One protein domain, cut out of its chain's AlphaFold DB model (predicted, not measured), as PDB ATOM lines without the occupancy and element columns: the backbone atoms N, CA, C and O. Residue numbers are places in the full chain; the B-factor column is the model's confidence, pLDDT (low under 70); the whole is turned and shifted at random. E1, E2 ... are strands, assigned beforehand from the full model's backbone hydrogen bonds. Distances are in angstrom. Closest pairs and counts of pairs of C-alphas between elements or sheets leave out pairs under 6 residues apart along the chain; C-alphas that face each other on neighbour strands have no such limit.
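Overview. This is residues 5 to 135 of the 389 residues of an uncharacterized protein of Zea mays (UniProt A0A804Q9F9). What is the shape? With little regular structure, it is a small sandwich, two sheets partly face to face: hairpin E1-E2 over meander E5-E6-E7, each strand the antiparallel neighbour of the one before. Hairpin E3-E4 sits at one end; residues 86 to 135 form a long unnamed stretch. How big? The printed part has 131 residues, 37 in strands E1 to E7, class all strand, compact, radius of gyration of the C-alphas 15.9 A, spans 44 by 40 by 32 A.

Along the chain. Which strands come first? E1 is residues 13 to 17, from C-alpha 13 at (132.397, 232.067, 269.648); E2 is 23 to 28, E3 30 to 32, E4 41 to 43. Which follow? E5 is 52 to 59, 23.2 A long; E6 is 64 to 71, 23.8 A; E7 is 82 to 85, ending at (124.418, 222.685, 283.308).

Arrangement. What pairs? Within hydrogen-bond range are N 53 and O 70 of E5 and E6, 2.8 A, and N 14 and O 27 of E1 and E2, 2.9 A. What touches? E2 touches E7, closest C-alphas Gln 25 and Ala 84, 5.9 A.

Size, cuts and confidence. Any cut? The printed part has no cut. Where is confidence low? Residues 34 to 39 and 106 to 111 are under 70.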
ATOM      1  N   GLU A   5     120.402 239.735 266.717       72.12
ATOM      2  CA  GLU A   5     119.071 239.168 266.990       72.12
ATOM      3  C   GLU A   5     119.135 238.028 268.018       72.12
ATOM      4  O   GLU A   5     118.245 237.896 268.858       72.12
ATOM      5  N   PHE A   6     120.221 237.248 268.014       74.31
ATOM      6  CA  PHE A   6     120.390 236.086 268.894       74.31
ATOM      7  C   PHE A   6     121.344 236.327 270.071       74.31
ATOM      8  O   PHE A   6     121.689 235.383 270.778       74.31
ATOM      9  N   GLN A   7     121.715 237.588 270.335       76.06
ATOM     10  CA  GLN A   7     122.692 237.973 271.368       76.06
ATOM     11  C   GLN A   7     124.059 237.303 271.178       76.06
ATOM     12  O   GLN A   7     124.710 236.872 272.131       76.06
ATOM     13  N   ASP A   8     124.496 237.225 269.925       76.88
ATOM     14  CA  ASP A   8     125.821 236.746 269.569       76.88
ATOM     15  C   ASP A   8     126.903 237.584 270.286       76.88
ATOM     16  O   ASP A   8     126.971 238.804 270.126       76.88
ATOM     17  N   ILE A   9     127.742 236.934 271.101       84.88
ATOM     18  CA  ILE A   9     128.746 237.618 271.935       84.88
ATOM     19  C   ILE A   9     129.923 238.168 271.118       84.88
ATOM     20  O   ILE A   9     130.559 239.136 271.533       84.88
ATOM     21  N   ASN A  10     130.227 237.540 269.981       83.81
ATOM     22  CA  ASN A  10     131.123 238.019 268.933       83.81
ATOM     23  C   ASN A  10     131.019 237.082 267.725       83.81
ATOM     24  O   ASN A  10     130.714 235.903 267.845       83.81
ATOM     25  N   ASP A  11     131.457 237.520 266.556       83.50
ATOM     26  CA  ASP A  11     131.443 236.677 265.359       83.50
ATOM     27  C   ASP A  11     132.427 235.480 265.347       83.50
ATOM     28  O   ASP A  11     132.711 234.914 264.286       83.50
ATOM     29  N   ASN A  12     132.955 235.089 266.513       90.62
ATOM     30  CA  ASN A  12     133.954 234.053 266.717       90.62
ATOM     31  C   ASN A  12     133.823 233.410 268.118       90.62
ATOM     32  O   ASN A  12     134.726 233.534 268.957       90.62
ATOM     33  N   HIS A  13     132.703 232.727 268.373       92.62
ATOM     34  CA  HIS A  13     132.397 232.067 269.648       92.62
ATOM     35  C   HIS A  13     131.938 230.611 269.483       92.62
ATOM     36  O   HIS A  13     131.654 230.138 268.383       92.62
ATOM     37  N   VAL A  14     131.864 229.905 270.615       93.81
ATOM     38  CA  VAL A  14     131.201 228.604 270.765       93.81
ATOM     39  C   VAL A  14     130.049 228.770 271.755       93.81
ATOM     40  O   VAL A  14     130.254 229.311 272.842       93.81
ATOM     41  N   GLY A  15     128.856 228.312 271.376       93.31
ATOM     42  CA  GLY A  15     127.637 228.356 272.187       93.31
ATOM     43  C   GLY A  15     127.052 226.964 272.434       93.31
ATOM     44  O   GLY A  15     127.246 226.050 271.631       93.31
ATOM     45  N   VAL A  16     126.364 226.797 273.566       93.88
ATOM     46  CA  VAL A  16     125.525 225.629 273.871       93.88
ATOM     47  C   VAL A  16     124.067 226.058 273.806       93.88
ATOM     48  O   VAL A  16     123.575 226.744 274.702       93.88
ATOM     49  N   ASP A  17     123.388 225.619 272.755       91.69
ATOM     50  CA  ASP A  17     122.004 225.965 272.455       91.69
ATOM     51  C   ASP A  17     121.083 224.804 272.821       91.69
ATOM     52  O   ASP A  17     121.351 223.647 272.488       91.69
ATOM     53  N   VAL A  18     119.985 225.105 273.511       89.94
ATOM     54  CA  VAL A  18     119.037 224.089 273.969       89.94
ATOM     55  C   VAL A  18     117.621 224.516 273.599       89.94
ATOM     56  O   VAL A  18     117.065 225.427 274.204       89.94
ATOM     57  N   ASN A  19     117.048 223.862 272.581       87.50
ATOM     58  CA  ASN A  19     115.704 224.124 272.040       87.50
ATOM     59  C   ASN A  19     115.426 225.601 271.650       87.50
ATOM     60  O   ASN A  19     114.281 226.046 271.628       87.50
ATOM     61  N   SER A  20     116.475 226.378 271.373       85.88
ATOM     62  CA  SER A  20     116.438 227.805 271.029       85.88
ATOM     63  C   SER A  20     117.711 228.176 270.265       85.88
ATOM     64  O   SER A  20     118.693 227.450 270.353       85.88
ATOM     65  N   LEU A  21     117.710 229.303 269.548       84.50
ATOM     66  CA  LEU A  21     118.916 229.896 268.944       84.50
ATOM     67  C   LEU A  21     119.690 230.802 269.918       84.50
ATOM     68  O   LEU A  21     120.742 231.326 269.565       84.50
ATOM     69  N   HIS A  22     119.170 231.004 271.132       86.50
ATOM     70  CA  HIS A  22     119.893 231.681 272.204       86.50
ATOM     71  C   HIS A  22     120.680 230.665 273.030       86.50
ATOM     72  O   HIS A  22     120.092 229.758 273.631       86.50
ATOM     73  N   SER A  23     121.995 230.856 273.104       90.12
ATOM     74  CA  SER A  23     122.865 229.992 273.892       90.12
ATOM     75  C   SER A  23     122.572 230.093 275.383       90.12
ATOM     76  O   SER A  23     122.537 231.177 275.960       90.12
ATOM     77  N   VAL A  24     122.454 228.936 276.033       91.06
ATOM     78  CA  VAL A  24     122.416 228.813 277.499       91.06
ATOM     79  C   VAL A  24     123.747 229.263 278.097       91.06
ATOM     80  O   VAL A  24     123.786 229.856 279.172       91.06
ATOM     81  N   GLN A  25     124.842 228.968 277.397       93.12
ATOM     82  CA  GLN A  25     126.170 229.472 277.711       93.12
ATOM     83  C   GLN A  25     126.988 229.610 276.430       93.12
ATOM     84  O   GLN A  25     126.959 228.720 275.580       93.12
ATOM     85  N   SER A  26     127.763 230.685 276.320       93.25
ATOM     86  CA  SER A  26     128.672 230.922 275.199       93.25
ATOM     87  C   SER A  26     129.989 231.542 275.662       93.25
ATOM     88  O   SER A  26     130.075 232.167 276.721       93.25
ATOM     89  N   TYR A  27     131.056 231.320 274.895       94.12
ATOM     90  CA  TYR A  27     132.366 231.915 275.158       94.12
ATOM     91  C   TYR A  27     133.168 232.075 273.865       94.12
ATOM     92  O   TYR A  27     132.963 231.338 272.898       94.12
ATOM     93  N   TYR A  28     134.098 233.032 273.851       94.25
ATOM     94  CA  TYR A  28     134.967 233.291 272.703       94.25
ATOM     95  C   TYR A  28     135.706 232.022 272.265       94.25
ATOM     96  O   TYR A  28     136.181 231.262 273.105       94.25
ATOM     97  N   ALA A  29     135.837 231.793 270.958       94.25
ATOM     98  CA  ALA A  29     136.513 230.609 270.444       94.25
ATOM     99  C   ALA A  29     138.006 230.633 270.820       94.25
ATOM    100  O   ALA A  29     138.744 231.572 270.510       94.25
ATOM    101  N   GLY A  30     138.462 229.586 271.503       93.62
ATOM    102  CA  GLY A  30     139.824 229.500 272.005       93.62
ATOM    103  C   GLY A  30     140.038 228.312 272.928       93.62
ATOM    104  O   GLY A  30     139.182 227.441 273.062       93.62
ATOM    105  N   TYR A  31     141.205 228.251 273.558       93.50
ATOM    106  CA  TYR A  31     141.563 227.149 274.445       93.50
ATOM    107  C   TYR A  31     142.537 227.582 275.538       93.50
ATOM    108  O   TYR A  31     143.264 228.564 275.398       93.50
ATOM    109  N   TYR A  32     142.576 226.826 276.633       89.12
ATOM    110  CA  TYR A  32     143.537 227.033 277.715       89.12
ATOM    111  C   TYR A  32     144.736 226.094 277.530       89.12
ATOM    112  O   TYR A  32     144.573 224.879 277.435       89.12
ATOM    113  N   GLY A  33     145.949 226.648 277.448       79.94
ATOM    114  CA  GLY A  33     147.172 225.856 277.265       79.94
ATOM    115  C   GLY A  33     147.556 225.046 278.513       79.94
ATOM    116  O   GLY A  33     147.513 225.567 279.625       79.94
ATOM    117  N   GLY A  34     147.964 223.787 278.320       61.81
ATOM    118  CA  GLY A  34     148.438 222.892 279.382       61.81
ATOM    119  C   GLY A  34     149.962 222.783 279.406       61.81
ATOM    120  O   GLY A  34     150.542 222.039 278.623       61.81
ATOM    121  N   GLY A  35     150.611 223.524 280.302       53.38
ATOM    122  CA  GLY A  35     152.049 223.421 280.555       53.38
ATOM    123  C   GLY A  35     152.540 224.550 281.458       53.38
ATOM    124  O   GLY A  35     152.588 225.689 281.018       53.38
ATOM    125  N   GLY A  36     152.857 224.220 282.716       47.31
ATOM    126  CA  GLY A  36     153.645 225.027 283.659       47.31
ATOM    127  C   GLY A  36     153.308 226.522 283.799       47.31
ATOM    128  O   GLY A  36     153.841 227.358 283.083       47.31
ATOM    129  N   GLY A  37     152.520 226.875 284.819       49.09
ATOM    130  CA  GLY A  37     152.661 228.155 285.538       49.09
ATOM    131  C   GLY A  37     151.960 229.410 285.000       49.09
ATOM    132  O   GLY A  37     151.839 230.370 285.750       49.09
ATOM    133  N   SER A  38     151.439 229.427 283.772       55.72
ATOM    134  CA  SER A  38     150.550 230.502 283.292       55.72
ATOM    135  C   SER A  38     149.770 230.026 282.063       55.72
ATOM    136  O   SER A  38     150.082 230.378 280.924       55.72
ATOM    137  N   GLY A  39     148.761 229.179 282.286       62.25
ATOM    138  CA  GLY A  39     147.865 228.661 281.245       62.25
ATOM    139  C   GLY A  39     146.907 229.735 280.729       62.25
ATOM    140  O   GLY A  39     145.712 229.698 281.016       62.25
ATOM    141  N   GLY A  40     147.441 230.723 280.010       81.69
ATOM    142  CA  GLY A  40     146.665 231.801 279.406       81.69
ATOM    143  C   GLY A  40     145.684 231.280 278.356       81.69
ATOM    144  O   GLY A  40     145.951 230.290 277.667       81.69
ATOM    145  N   PHE A  41     144.548 231.963 278.242       89.00
ATOM    146  CA  PHE A  41     143.584 231.732 277.175       89.00
ATOM    147  C   PHE A  41     144.202 232.095 275.818       89.00
ATOM    148  O   PHE A  41     144.807 233.158 275.671       89.00
ATOM    149  N   ARG A  42     144.069 231.208 274.831       91.19
ATOM    150  CA  ARG A  42     144.565 231.393 273.465       91.19
ATOM    151  C   ARG A  42     143.387 231.448 272.507       91.19
ATOM    152  O   ARG A  42     142.675 230.457 272.359       91.19
ATOM    153  N   ASN A  43     143.215 232.589 271.847       91.12
ATOM    154  CA  ASN A  43     142.168 232.779 270.848       91.12
ATOM    155  C   ASN A  43     142.379 231.860 269.641       91.12
ATOM    156  O   ASN A  43     143.500 231.700 269.152       91.12
ATOM    157  N   LEU A  44     141.279 231.312 269.136       92.31
ATOM    158  CA  LEU A  44     141.210 230.612 267.862       92.31
ATOM    159  C   LEU A  44     140.237 231.350 266.955       92.31
ATOM    160  O   LEU A  44     139.138 231.690 267.373       92.31
ATOM    161  N   THR A  45     140.628 231.578 265.705       91.62
ATOM    162  CA  THR A  45     139.750 232.184 264.699       91.62
ATOM    163  C   THR A  45     139.075 231.077 263.895       91.62
ATOM    164  O   THR A  45     139.735 230.414 263.093       91.62
ATOM    165  N   LEU A  46     137.766 230.881 264.073       89.44
ATOM    166  CA  LEU A  46     136.979 229.825 263.418       89.44
ATOM    167  C   LEU A  46     137.045 229.907 261.884       89.44
ATOM    168  O   LEU A  46     137.034 228.884 261.205       89.44
ATOM    169  N   ILE A  47     137.192 231.117 261.335       86.06
ATOM    170  CA  ILE A  47     137.338 231.365 259.892       86.06
ATOM    171  C   ILE A  47     138.797 231.364 259.396       86.06
ATOM    172  O   ILE A  47     139.051 231.754 258.259       86.06
ATOM    173  N   SER A  48     139.768 230.938 260.214       86.56
ATOM    174  CA  SER A  48     141.194 230.915 259.830       86.56
ATOM    175  C   SER A  48     141.514 229.963 258.674       86.56
ATOM    176  O   SER A  48     142.533 230.131 258.011       86.56
ATOM    177  N   GLY A  49     140.667 228.957 258.434       85.31
ATOM    178  CA  GLY A  49     140.947 227.875 257.488       85.31
ATOM    179  C   GLY A  49     141.898 226.804 258.032       85.31
ATOM    180  O   GLY A  49     142.214 225.859 257.310       85.31
ATOM    181  N   GLU A  50     142.328 226.923 259.292       88.62
ATOM    182  CA  GLU A  50     143.133 225.917 259.981       88.62
ATOM    183  C   GLU A  50     142.245 224.843 260.617       88.62
ATOM    184  O   GLU A  50     141.154 225.122 261.118       88.62
ATOM    185  N   ALA A  51     142.711 223.592 260.609       90.44
ATOM    186  CA  ALA A  51     141.956 222.490 261.193       90.44
ATOM    187  C   ALA A  51     141.951 222.574 262.729       90.44
ATOM    188  O   ALA A  51     143.000 222.674 263.374       90.44
ATOM    189  N   MET A  52     140.761 222.465 263.315       93.38
ATOM    190  CA  MET A  52     140.539 222.457 264.761       93.38
ATOM    191  C   MET A  52     139.818 221.176 265.165       93.38
ATOM    192  O   MET A  52     139.052 220.614 264.382       93.38
ATOM    193  N   GLN A  53     140.053 220.724 266.392       93.94
ATOM    194  CA  GLN A  53     139.324 219.624 267.006       93.94
ATOM    195  C   GLN A  53     138.450 220.161 268.137       93.94
ATOM    196  O   GLN A  53     138.886 221.003 268.923       93.94
ATOM    197  N   VAL A  54     137.216 219.663 268.200       95.00
ATOM    198  CA  VAL A  54     136.233 219.994 269.233       95.00
ATOM    199  C   VAL A  54     135.824 218.706 269.939       95.00
ATOM    200  O   VAL A  54     135.597 217.684 269.293       95.00
ATOM    201  N   TRP A  55     135.745 218.763 271.264       95.19
ATOM    202  CA  TRP A  55     135.235 217.708 272.128       95.19
ATOM    203  C   TRP A  55     133.977 218.215 272.816       95.19
ATOM    204  O   TRP A  55     133.977 219.323 273.350       95.19
ATOM    205  N   VAL A  56     132.932 217.394 272.805       95.25
ATOM    206  CA  VAL A  56     131.684 217.645 273.522       95.25
ATOM    207  C   VAL A  56     131.448 216.440 274.415       95.25
ATOM    208  O   VAL A  56     131.253 215.336 273.911       95.25
ATOM    209  N   ASP A  57     131.513 216.646 275.726       95.00
ATOM    210  CA  ASP A  57     131.262 215.602 276.716       95.00
ATOM    211  C   ASP A  57     130.022 215.963 277.526       95.00
ATOM    212  O   ASP A  57     129.855 217.114 277.940       95.00
ATOM    213  N   TYR A  58     129.177 214.970 277.777       94.06
ATOM    214  CA  TYR A  58     128.036 215.101 278.665       94.06
ATOM    215  C   TYR A  58     128.190 214.162 279.854       94.06
ATOM    216  O   TYR A  58     128.432 212.969 279.674       94.06
ATOM    217  N   ASP A  59     128.036 214.710 281.053       93.81
ATOM    218  CA  ASP A  59     127.971 213.960 282.300       93.81
ATOM    219  C   ASP A  59     126.532 213.999 282.827       93.81
ATOM    220  O   ASP A  59     126.012 215.068 283.176       93.81
ATOM    221  N   ALA A  60     125.883 212.834 282.844       90.56
ATOM    222  CA  ALA A  60     124.490 212.693 283.249       90.56
ATOM    223  C   ALA A  60     124.291 212.809 284.770       90.56
ATOM    224  O   ALA A  60     123.225 213.254 285.193       90.56
ATOM    225  N   GLU A  61     125.293 212.472 285.593       92.38
ATOM    226  CA  GLU A  61     125.167 212.515 287.059       92.38
ATOM    227  C   GLU A  61     125.074 213.956 287.566       92.38
ATOM    228  O   GLU A  61     124.289 214.269 288.462       92.38
ATOM    229  N   VAL A  62     125.851 214.853 286.956       94.81
ATOM    230  CA  VAL A  62     125.863 216.286 287.294       94.81
ATOM    231  C   VAL A  62     125.115 217.155 286.281       94.81
ATOM    232  O   VAL A  62     125.109 218.381 286.419       94.81
ATOM    233  N   ALA A  63     124.483 216.532 285.283       94.88
ATOM    234  CA  ALA A  63     123.769 217.182 284.190       94.88
ATOM    235  C   ALA A  63     124.602 218.301 283.537       94.88
ATOM    236  O   ALA A  63     124.151 219.442 283.433       94.88
ATOM    237  N   GLN A  64     125.842 218.002 283.143       95.50
ATOM    238  CA  GLN A  64     126.792 219.006 282.658       95.50
ATOM    239  C   GLN A  64     127.316 218.680 281.259       95.50
ATOM    240  O   GLN A  64     127.840 217.600 281.009       95.50
ATOM    241  N   ILE A  65     127.226 219.664 280.367       95.69
ATOM    242  CA  ILE A  65     127.802 219.655 279.024       95.69
ATOM    243  C   ILE A  65     129.107 220.443 279.077       95.69
ATOM    244  O   ILE A  65     129.110 221.620 279.446       95.69
ATOM    245  N   ASN A  66     130.211 219.812 278.695       96.31
ATOM    246  CA  ASN A  66     131.513 220.450 278.555       96.31
ATOM    247  C   ASN A  66     131.920 220.468 277.085       96.31
ATOM    248  O   ASN A  66     131.932 219.432 276.423       96.31
ATOM    249  N   VAL A  67     132.294 221.647 276.597       96.81
ATOM    250  CA  VAL A  67     132.840 221.830 275.255       96.81
ATOM    251  C   VAL A  67     134.282 222.286 275.374       96.81
ATOM    252  O   VAL A  67     134.581 223.293 276.018       96.81
ATOM    253  N   THR A  68     135.184 221.563 274.724       95.69
ATOM    254  CA  THR A  68     136.604 221.907 274.630       95.69
ATOM    255  C   THR A  68     136.985 222.003 273.160       95.69
ATOM    256  O   THR A  68     136.508 221.219 272.348       95.69
ATOM    257  N   MET A  69     137.875 222.922 272.799       95.12
ATOM    258  CA  MET A  69     138.426 222.999 271.445       95.12
ATOM    259  C   MET A  69     139.934 223.239 271.481       95.12
ATOM    260  O   MET A  69     140.443 223.747 272.475       95.12
ATOM    261  N   ALA A  70     140.650 222.858 270.426       94.50
ATOM    262  CA  ALA A  70     142.076 223.140 270.236       94.50
ATOM    263  C   ALA A  70     142.469 222.973 268.752       94.50
ATOM    264  O   ALA A  70     141.708 222.381 267.981       94.50
ATOM    265  N   PRO A  71     143.652 223.447 268.316       93.38
ATOM    266  CA  PRO A  71     144.209 223.068 267.014       93.38
ATOM    267  C   PRO A  71     144.329 221.541 266.862       93.38
ATOM    268  O   PRO A  71     144.640 220.855 267.835       93.38
ATOM    269  N   LEU A  72     144.140 221.011 265.645       89.56
ATOM    270  CA  LEU A  72     144.030 219.562 265.376       89.56
ATOM    271  C   LEU A  72     145.200 218.710 265.916       89.56
ATOM    272  O   LEU A  72     145.008 217.557 266.281       89.56
ATOM    273  N   SER A  73     146.417 219.252 265.969       84.94
ATOM    274  CA  SER A  73     147.615 218.525 266.426       84.94
ATOM    275  C   SER A  73     147.875 218.625 267.936       84.94
ATOM    276  O   SER A  73     148.972 218.294 268.388       84.94
ATOM    277  N   MET A  74     146.913 219.115 268.721       87.94
ATOM    278  CA  MET A  74     147.046 219.310 270.163       87.94
ATOM    279  C   MET A  74     146.193 218.309 270.952       87.94
ATOM    280  O   MET A  74     145.075 217.983 270.565       87.94
ATOM    281  N   ALA A  75     146.709 217.848 272.096       88.19
ATOM    282  CA  ALA A  75     145.931 217.044 273.036       88.19
ATOM    283  C   ALA A  75     144.756 217.848 273.624       88.19
ATOM    284  O   ALA A  75     144.862 219.063 273.794       88.19
ATOM    285  N   LYS A  76     143.663 217.160 273.982       91.31
ATOM    286  CA  LYS A  76     142.473 217.770 274.594       91.31
ATOM    287  C   LYS A  76     142.862 218.612 275.825       91.31
ATOM    288  O   LYS A  76     143.399 218.052 276.783       91.31
ATOM    289  N   PRO A  77     142.592 219.930 275.829       92.25
ATOM    290  CA  PRO A  77     142.812 220.774 276.998       92.25
ATOM    291  C   PRO A  77     142.078 220.261 278.243       92.25
ATOM    292  O   PRO A  77     140.925 219.842 278.163       92.25
ATOM    293  N   ALA A  78     142.736 220.343 279.404       90.25
ATOM    294  CA  ALA A  78     142.155 219.910 280.678       90.25
ATOM    295  C   ALA A  78     141.011 220.823 281.152       90.25
ATOM    296  O   ALA A  78     140.072 220.363 281.796       90.25
ATOM    297  N   ARG A  79     141.091 222.121 280.835       92.38
ATOM    298  CA  ARG A  79     140.045 223.093 281.154       92.38
ATOM    299  C   ARG A  79     139.091 223.229 279.960       92.38
ATOM    300  O   ARG A  79     139.578 223.567 278.876       92.38
ATOM    301  N   PRO A  80     137.775 223.009 280.142       94.25
ATOM    302  CA  PRO A  80     136.797 223.214 279.080       94.25
ATOM    303  C   PRO A  80     136.716 224.690 278.685       94.25
ATOM    304  O   PRO A  80     136.994 225.584 279.490       94.25
ATOM    305  N   LEU A  81     136.345 224.931 277.427       95.06
ATOM    306  CA  LEU A  81     136.075 226.270 276.914       95.06
ATOM    307  C   LEU A  81     134.746 226.794 277.459       95.06
ATOM    308  O   LEU A  81     134.681 227.904 277.975       95.06
ATOM    309  N   VAL A  82     133.703 225.970 277.342       95.12
ATOM    310  CA  VAL A  82     132.341 226.264 277.788       95.12
ATOM    311  C   VAL A  82     131.834 225.096 278.621       95.12
ATOM    312  O   VAL A  82     132.000 223.938 278.237       95.12
ATOM    313  N   SER A  83     131.191 225.405 279.746       95.94
ATOM    314  CA  SER A  83     130.460 224.438 280.563       95.94
ATOM    315  C   SER A  83     129.039 224.942 280.789       95.94
ATOM    316  O   SER A  83     128.857 226.061 281.270       95.94
ATOM    317  N   ALA A  84     128.045 224.118 280.470       95.75
ATOM    318  CA  ALA A  84     126.630 224.408 280.680       95.75
ATOM    319  C   ALA A  84     125.998 223.298 281.524       95.75
ATOM    320  O   ALA A  84     126.238 222.118 281.275       95.75
ATOM    321  N   ARG A  85     125.193 223.659 282.528       94.56
ATOM    322  CA  ARG A  85     124.418 222.685 283.308       94.56
ATOM    323  C   ARG A  85     123.017 222.572 282.726       94.56
ATOM    324  O   ARG A  85     122.257 223.533 282.780       94.56
ATOM    325  N   TYR A  86     122.700 221.413 282.165       92.81
ATOM    326  CA  TYR A  86     121.392 221.110 281.609       92.81
ATOM    327  C   TYR A  86     121.108 219.604 281.649       92.81
ATOM    328  O   TYR A  86     121.947 218.780 281.277       92.81
ATOM    329  N   ASN A  87     119.907 219.228 282.087       91.88
ATOM    330  CA  ASN A  87     119.485 217.833 282.120       91.88
ATOM    331  C   ASN A  87     118.894 217.424 280.760       91.88
ATOM    332  O   ASN A  87     117.764 217.796 280.441       91.88
ATOM    333  N   LEU A  88     119.644 216.647 279.970       89.06
ATOM    334  CA  LEU A  88     119.249 216.260 278.613       89.06
ATOM    335  C   LEU A  88     118.057 215.295 278.574       89.06
ATOM    336  O   LEU A  88     117.376 215.261 277.555       89.06
ATOM    337  N   SER A  89     117.740 214.591 279.670       87.62
ATOM    338  CA  SER A  89     116.540 213.728 279.745       87.62
ATOM    339  C   SER A  89     115.225 214.496 279.573       87.62
ATOM    340  O   SER A  89     114.204 213.916 279.226       87.62
ATOM    341  N   THR A  90     115.243 215.819 279.762       87.81
ATOM    342  CA  THR A  90     114.071 216.678 279.531       87.81
ATOM    343  C   THR A  90     113.733 216.862 278.047       87.81
ATOM    344  O   THR A  90     112.635 217.305 277.728       87.81
ATOM    345  N   ILE A  91     114.668 216.536 277.147       86.56
ATOM    346  CA  ILE A  91     114.537 216.727 275.692       86.56
ATOM    347  C   ILE A  91     114.719 215.402 274.952       86.56
ATOM    348  O   ILE A  91     114.031 215.137 273.971       86.56
ATOM    349  N   LEU A  92     115.644 214.563 275.419       85.25
ATOM    350  CA  LEU A  92     115.867 213.212 274.923       85.25
ATOM    351  C   LEU A  92     114.943 212.250 275.678       85.25
ATOM    352  O   LEU A  92     115.379 211.533 276.574       85.25
ATOM    353  N   THR A  93     113.652 212.302 275.352       81.25
ATOM    354  CA  THR A  93     112.625 211.409 275.905       81.25
ATOM    355  C   THR A  93     112.741 210.000 275.325       81.25
ATOM    356  O   THR A  93     113.102 209.845 274.159       81.25
ATOM    357  N   ASP A  94     112.327 208.982 276.085       76.88
ATOM    358  CA  ASP A  94     112.339 207.568 275.659       76.88
ATOM    359  C   ASP A  94     111.338 207.242 274.525       76.88
ATOM    360  O   ASP A  94     111.297 206.121 274.017       76.88
ATOM    361  N   ASP A  95     110.547 208.228 274.090       77.75
ATOM    362  CA  ASP A  95     109.456 208.095 273.118       77.75
ATOM    363  C   ASP A  95     109.912 207.922 271.651       77.75
ATOM    364  O   ASP A  95     109.085 207.866 270.736       77.75
ATOM    365  N   GLY A  96     111.220 207.819 271.385       80.00
ATOM    366  CA  GLY A  96     111.727 207.562 270.038       80.00
ATOM    367  C   GLY A  96     113.253 207.579 269.899       80.00
ATOM    368  O   GLY A  96     113.980 207.880 270.843       80.00
ATOM    369  N   PRO A  97     113.773 207.249 268.704       84.25
ATOM    370  CA  PRO A  97     115.205 207.302 268.436       84.25
ATOM    371  C   PRO A  97     115.717 208.750 268.422       84.25
ATOM    372  O   PRO A  97     115.187 209.601 267.706       84.25
ATOM    373  N   ALA A  98     116.798 209.009 269.160       85.94
ATOM    374  CA  ALA A  98     117.550 210.257 269.083       85.94
ATOM    375  C   ALA A  98     118.646 210.173 268.008       85.94
ATOM    376  O   ALA A  98     119.285 209.134 267.826       85.94
ATOM    377  N   PHE A  99     118.900 211.286 267.318       87.50
ATOM    378  CA  PHE A  99     119.920 211.379 266.273       87.50
ATOM    379  C   PHE A  99     121.002 212.387 266.662       87.50
ATOM    380  O   PHE A  99     120.703 213.463 267.174       87.50
ATOM    381  N   VAL A 100     122.260 212.053 266.367       89.50
ATOM    382  CA  VAL A 100     123.411 212.954 266.500       89.50
ATOM    383  C   VAL A 100     123.983 213.243 265.119       89.50
ATOM    384  O   VAL A 100     124.110 212.346 264.284       89.50
ATOM    385  N   GLY A 101     124.320 214.501 264.856       91.25
ATOM    386  CA  GLY A 101     124.835 214.907 263.558       91.25
ATOM    387  C   GLY A 101     125.351 216.336 263.549       91.25
ATOM    388  O   GLY A 101     125.408 217.009 264.574       91.25
ATOM    389  N   PHE A 102     125.729 216.785 262.357       92.56
ATOM    390  CA  PHE A 102     126.251 218.122 262.115       92.56
ATOM    391  C   PHE A 102     125.283 218.888 261.224       92.56
ATOM    392  O   PHE A 102     124.783 218.352 260.234       92.56
ATOM    393  N   SER A 103     125.066 220.155 261.545       89.56
ATOM    394  CA  SER A 103     124.352 221.102 260.698       89.56
ATOM    395  C   SER A 103     125.230 222.332 260.477       89.56
ATOM    396  O   SER A 103     126.132 222.628 261.261       89.56
ATOM    397  N   ALA A 104     125.015 223.021 259.362       86.50
ATOM    398  CA  ALA A 104     125.692 224.270 259.058       86.50
ATOM    399  C   ALA A 104     124.750 225.168 258.257       86.50
ATOM    400  O   ALA A 104     124.034 224.689 257.376       86.50
ATOM    401  N   ALA A 105     124.765 226.466 258.545       78.00
ATOM    402  CA  ALA A 105     123.990 227.450 257.803       78.00
ATOM    403  C   ALA A 105     124.812 228.016 256.636       78.00
ATOM    404  O   ALA A 105     125.990 228.345 256.781       78.00
ATOM    405  N   THR A 106     124.177 228.189 255.479       64.50
ATOM    406  CA  THR A 106     124.724 229.011 254.395       64.50
ATOM    407  C   THR A 106     124.295 230.455 254.634       64.50
ATOM    408  O   THR A 106     123.164 230.821 254.318       64.50
ATOM    409  N   GLY A 107     125.160 231.273 255.236       56.84
ATOM    410  CA  GLY A 107     124.885 232.704 255.410       56.84
ATOM    411  C   GLY A 107     124.649 233.392 254.058       56.84
ATOM    412  O   GLY A 107     125.349 233.114 253.089       56.84
ATOM    413  N   GLY A 108     123.651 234.279 253.974       59.59
ATOM    414  CA  GLY A 108     123.176 234.826 252.694       59.59
ATOM    415  C   GLY A 108     124.236 235.581 251.878       59.59
ATOM    416  O   GLY A 108     124.393 235.336 250.685       59.59
ATOM    417  N   THR A 109     124.990 236.489 252.502       55.22
ATOM    418  CA  THR A 109     125.931 237.389 251.805       55.22
ATOM    419  C   THR A 109     127.343 236.826 251.625       55.22
ATOM    420  O   THR A 109     128.092 237.332 250.789       55.22
ATOM    421  N   LEU A 110     127.724 235.767 252.350       60.06
ATOM    422  CA  LEU A 110     129.060 235.167 252.296       60.06
ATOM    423  C   LEU A 110     128.952 233.660 252.059       60.06
ATOM    424  O   LEU A 110     128.387 232.932 252.868       60.06
ATOM    425  N   LYS A 111     129.548 233.169 250.965       63.19
ATOM    426  CA  LYS A 111     129.641 231.727 250.697       63.19
ATOM    427  C   LYS A 111     130.599 231.075 251.700       63.19
ATOM    428  O   LYS A 111     131.808 231.078 251.473       63.19
ATOM    429  N   SER A 112     130.073 230.507 252.781       71.19
ATOM    430  CA  SER A 112     130.838 229.667 253.702       71.19
ATOM    431  C   SER A 112     130.872 228.213 253.221       71.19
ATOM    432  O   SER A 112     129.957 227.721 252.557       71.19
ATOM    433  N   ARG A 113     131.968 227.514 253.525       79.75
ATOM    434  CA  ARG A 113     132.085 226.063 253.354       79.75
ATOM    435  C   ARG A 113     132.537 225.476 254.681       79.75
ATOM    436  O   ARG A 113     133.577 225.875 255.195       79.75
ATOM    437  N   HIS A 114     131.760 224.542 255.211       85.38
ATOM    438  CA  HIS A 114     132.036 223.868 256.475       85.38
ATOM    439  C   HIS A 114     132.443 222.424 256.176       85.38
ATOM    440  O   HIS A 114     131.761 221.737 255.416       85.38
ATOM    441  N   TYR A 115     133.569 221.981 256.732       88.56
ATOM    442  CA  TYR A 115     134.131 220.655 256.478       88.56
ATOM    443  C   TYR A 115     134.296 219.898 257.793       88.56
ATOM    444  O   TYR A 115     135.035 220.338 258.669       88.56
ATOM    445  N   VAL A 116     133.652 218.738 257.904       91.94
ATOM    446  CA  VAL A 116     133.933 217.765 258.965       91.94
ATOM    447  C   VAL A 116     134.960 216.782 258.412       91.94
ATOM    448  O   VAL A 116     134.650 215.999 257.518       91.94
ATOM    449  N   LEU A 117     136.202 216.861 258.897       91.50
ATOM    450  CA  LEU A 117     137.292 216.001 258.412       91.50
ATOM    451  C   LEU A 117     137.171 214.566 258.940       91.50
ATOM    452  O   LEU A 117     137.560 213.621 258.260       91.50
ATOM    453  N   GLY A 118     136.625 214.410 260.143       92.50
ATOM    454  CA  GLY A 118     136.370 213.136 260.800       92.50
ATOM    455  C   GLY A 118     135.667 213.372 262.133       92.50
ATOM    456  O   GLY A 118     135.755 214.462 262.697       92.50
ATOM    457  N   TRP A 119     134.955 212.363 262.625       93.75
ATOM    458  CA  TRP A 119     134.290 212.401 263.924       93.75
ATOM    459  C   TRP A 119     134.226 210.996 264.520       93.75
ATOM    460  O   TRP A 119     134.305 209.998 263.802       93.75
ATOM    461  N   SER A 120     134.100 210.928 265.838       94.38
ATOM    462  CA  SER A 120     133.863 209.698 266.580       94.38
ATOM    463  C   SER A 120     132.845 209.973 267.679       94.38
ATOM    464  O   SER A 120     132.718 211.099 268.159       94.38
ATOM    465  N   PHE A 121     132.090 208.947 268.054       94.12
ATOM    466  CA  PHE A 121     131.033 209.056 269.047       94.12
ATOM    467  C   PHE A 121     130.980 207.791 269.892       94.12
ATOM    468  O   PHE A 121     131.241 206.690 269.399       94.12
ATOM    469  N   SER A 122     130.664 207.959 271.170       93.44
ATOM    470  CA  SER A 122     130.387 206.852 272.069       93.44
ATOM    471  C   SER A 122     129.480 207.307 273.203       93.44
ATOM    472  O   SER A 122     129.542 208.458 273.626       93.44
ATOM    473  N   ILE A 123     128.677 206.371 273.698       89.69
ATOM    474  CA  ILE A 123     127.859 206.500 274.906       89.69
ATOM    475  C   ILE A 123     128.536 205.642 275.990       89.69
ATOM    476  O   ILE A 123     129.202 204.659 275.651       89.69
ATOM    477  N   ASP A 124     128.463 206.067 277.253       89.38
ATOM    478  CA  ASP A 124     128.997 205.392 278.457       89.38
ATOM    479  C   ASP A 124     130.519 205.165 278.526       89.38
ATOM    480  O   ASP A 124     131.043 204.623 279.500       89.38
ATOM    481  N   ARG A 125     131.268 205.588 277.507       90.62
ATOM    482  CA  ARG A 125     132.735 205.512 277.462       90.62
ATOM    483  C   ARG A 125     133.309 206.652 276.615       90.62
ATOM    484  O   ARG A 125     132.593 207.192 275.769       90.62
ATOM    485  N   PRO A 126     134.604 206.984 276.765       87.81
ATOM    486  CA  PRO A 126     135.254 207.970 275.910       87.81
ATOM    487  C   PRO A 126     135.164 207.592 274.425       87.81
ATOM    488  O   PRO A 126     135.365 206.432 274.053       87.81
ATOM    489  N   ALA A 127     134.891 208.577 273.569       90.38
ATOM    490  CA  ALA A 127     134.891 208.373 272.126       90.38
ATOM    491  C   ALA A 127     136.289 207.937 271.632       90.38
ATOM    492  O   ALA A 127     137.300 208.453 272.123       90.38
ATOM    493  N   PRO A 128     136.382 207.012 270.654       91.69
ATOM    494  CA  PRO A 128     137.662 206.600 270.083       91.69
ATOM    495  C   PRO A 128     138.476 207.790 269.563       91.69
ATOM    496  O   PRO A 128     137.923 208.696 268.934       91.69
ATOM    497  N   ALA A 129     139.792 207.780 269.788       88.56
ATOM    498  CA  ALA A 129     140.674 208.815 269.261       88.56
ATOM    499  C   ALA A 129     140.655 208.818 267.724       88.56
ATOM    500  O   ALA A 129     140.694 207.766 267.083       88.56
ATOM    501  N   ILE A 130     140.602 210.012 267.135       89.62
ATOM    502  CA  ILE A 130     140.600 210.184 265.683       89.62
ATOM    503  C   ILE A 130     142.034 210.021 265.169       89.62
ATOM    504  O   ILE A 130     142.943 210.736 265.592       89.62
ATOM    505  N   ASP A 131     142.233 209.092 264.235       88.81
ATOM    506  CA  ASP A 131     143.515 208.884 263.563       88.81
ATOM    507  C   ASP A 131     143.790 210.036 262.585       88.81
ATOM    508  O   ASP A 131     143.304 210.048 261.450       88.81
ATOM    509  N   LEU A 132     144.579 211.014 263.040       87.69
ATOM    510  CA  LEU A 132     144.898 212.228 262.283       87.69
ATOM    511  C   LEU A 132     145.579 211.937 260.936       87.69
ATOM    512  O   LEU A 132     145.476 212.748 260.016       87.69
ATOM    513  N   SER A 133     146.250 210.787 260.796       86.31
ATOM    514  CA  SER A 133     146.939 210.404 259.557       86.31
ATOM    515  C   SER A 133     145.978 210.020 258.427       86.31
ATOM    516  O   SER A 133     146.335 210.123 257.254       86.31
ATOM    517  N   LYS A 134     144.749 209.620 258.773       89.06
ATOM    518  CA  LYS A 134     143.701 209.209 257.827       89.06
ATOM    519  C   LYS A 134     142.753 210.343 257.448       89.06
ATOM    520  O   LYS A 134     141.872 210.139 256.614       89.06
ATOM    521  N   LEU A 135     142.908 211.524 258.047       89.31
ATOM    522  CA  LEU A 135     142.040 212.659 257.765       89.31
ATOM    523  C   LEU A 135     142.337 213.260 256.379       89.31
ATOM    524  O   LEU A 135     143.503 213.419 256.002       89.31
TER     525      LEU A 135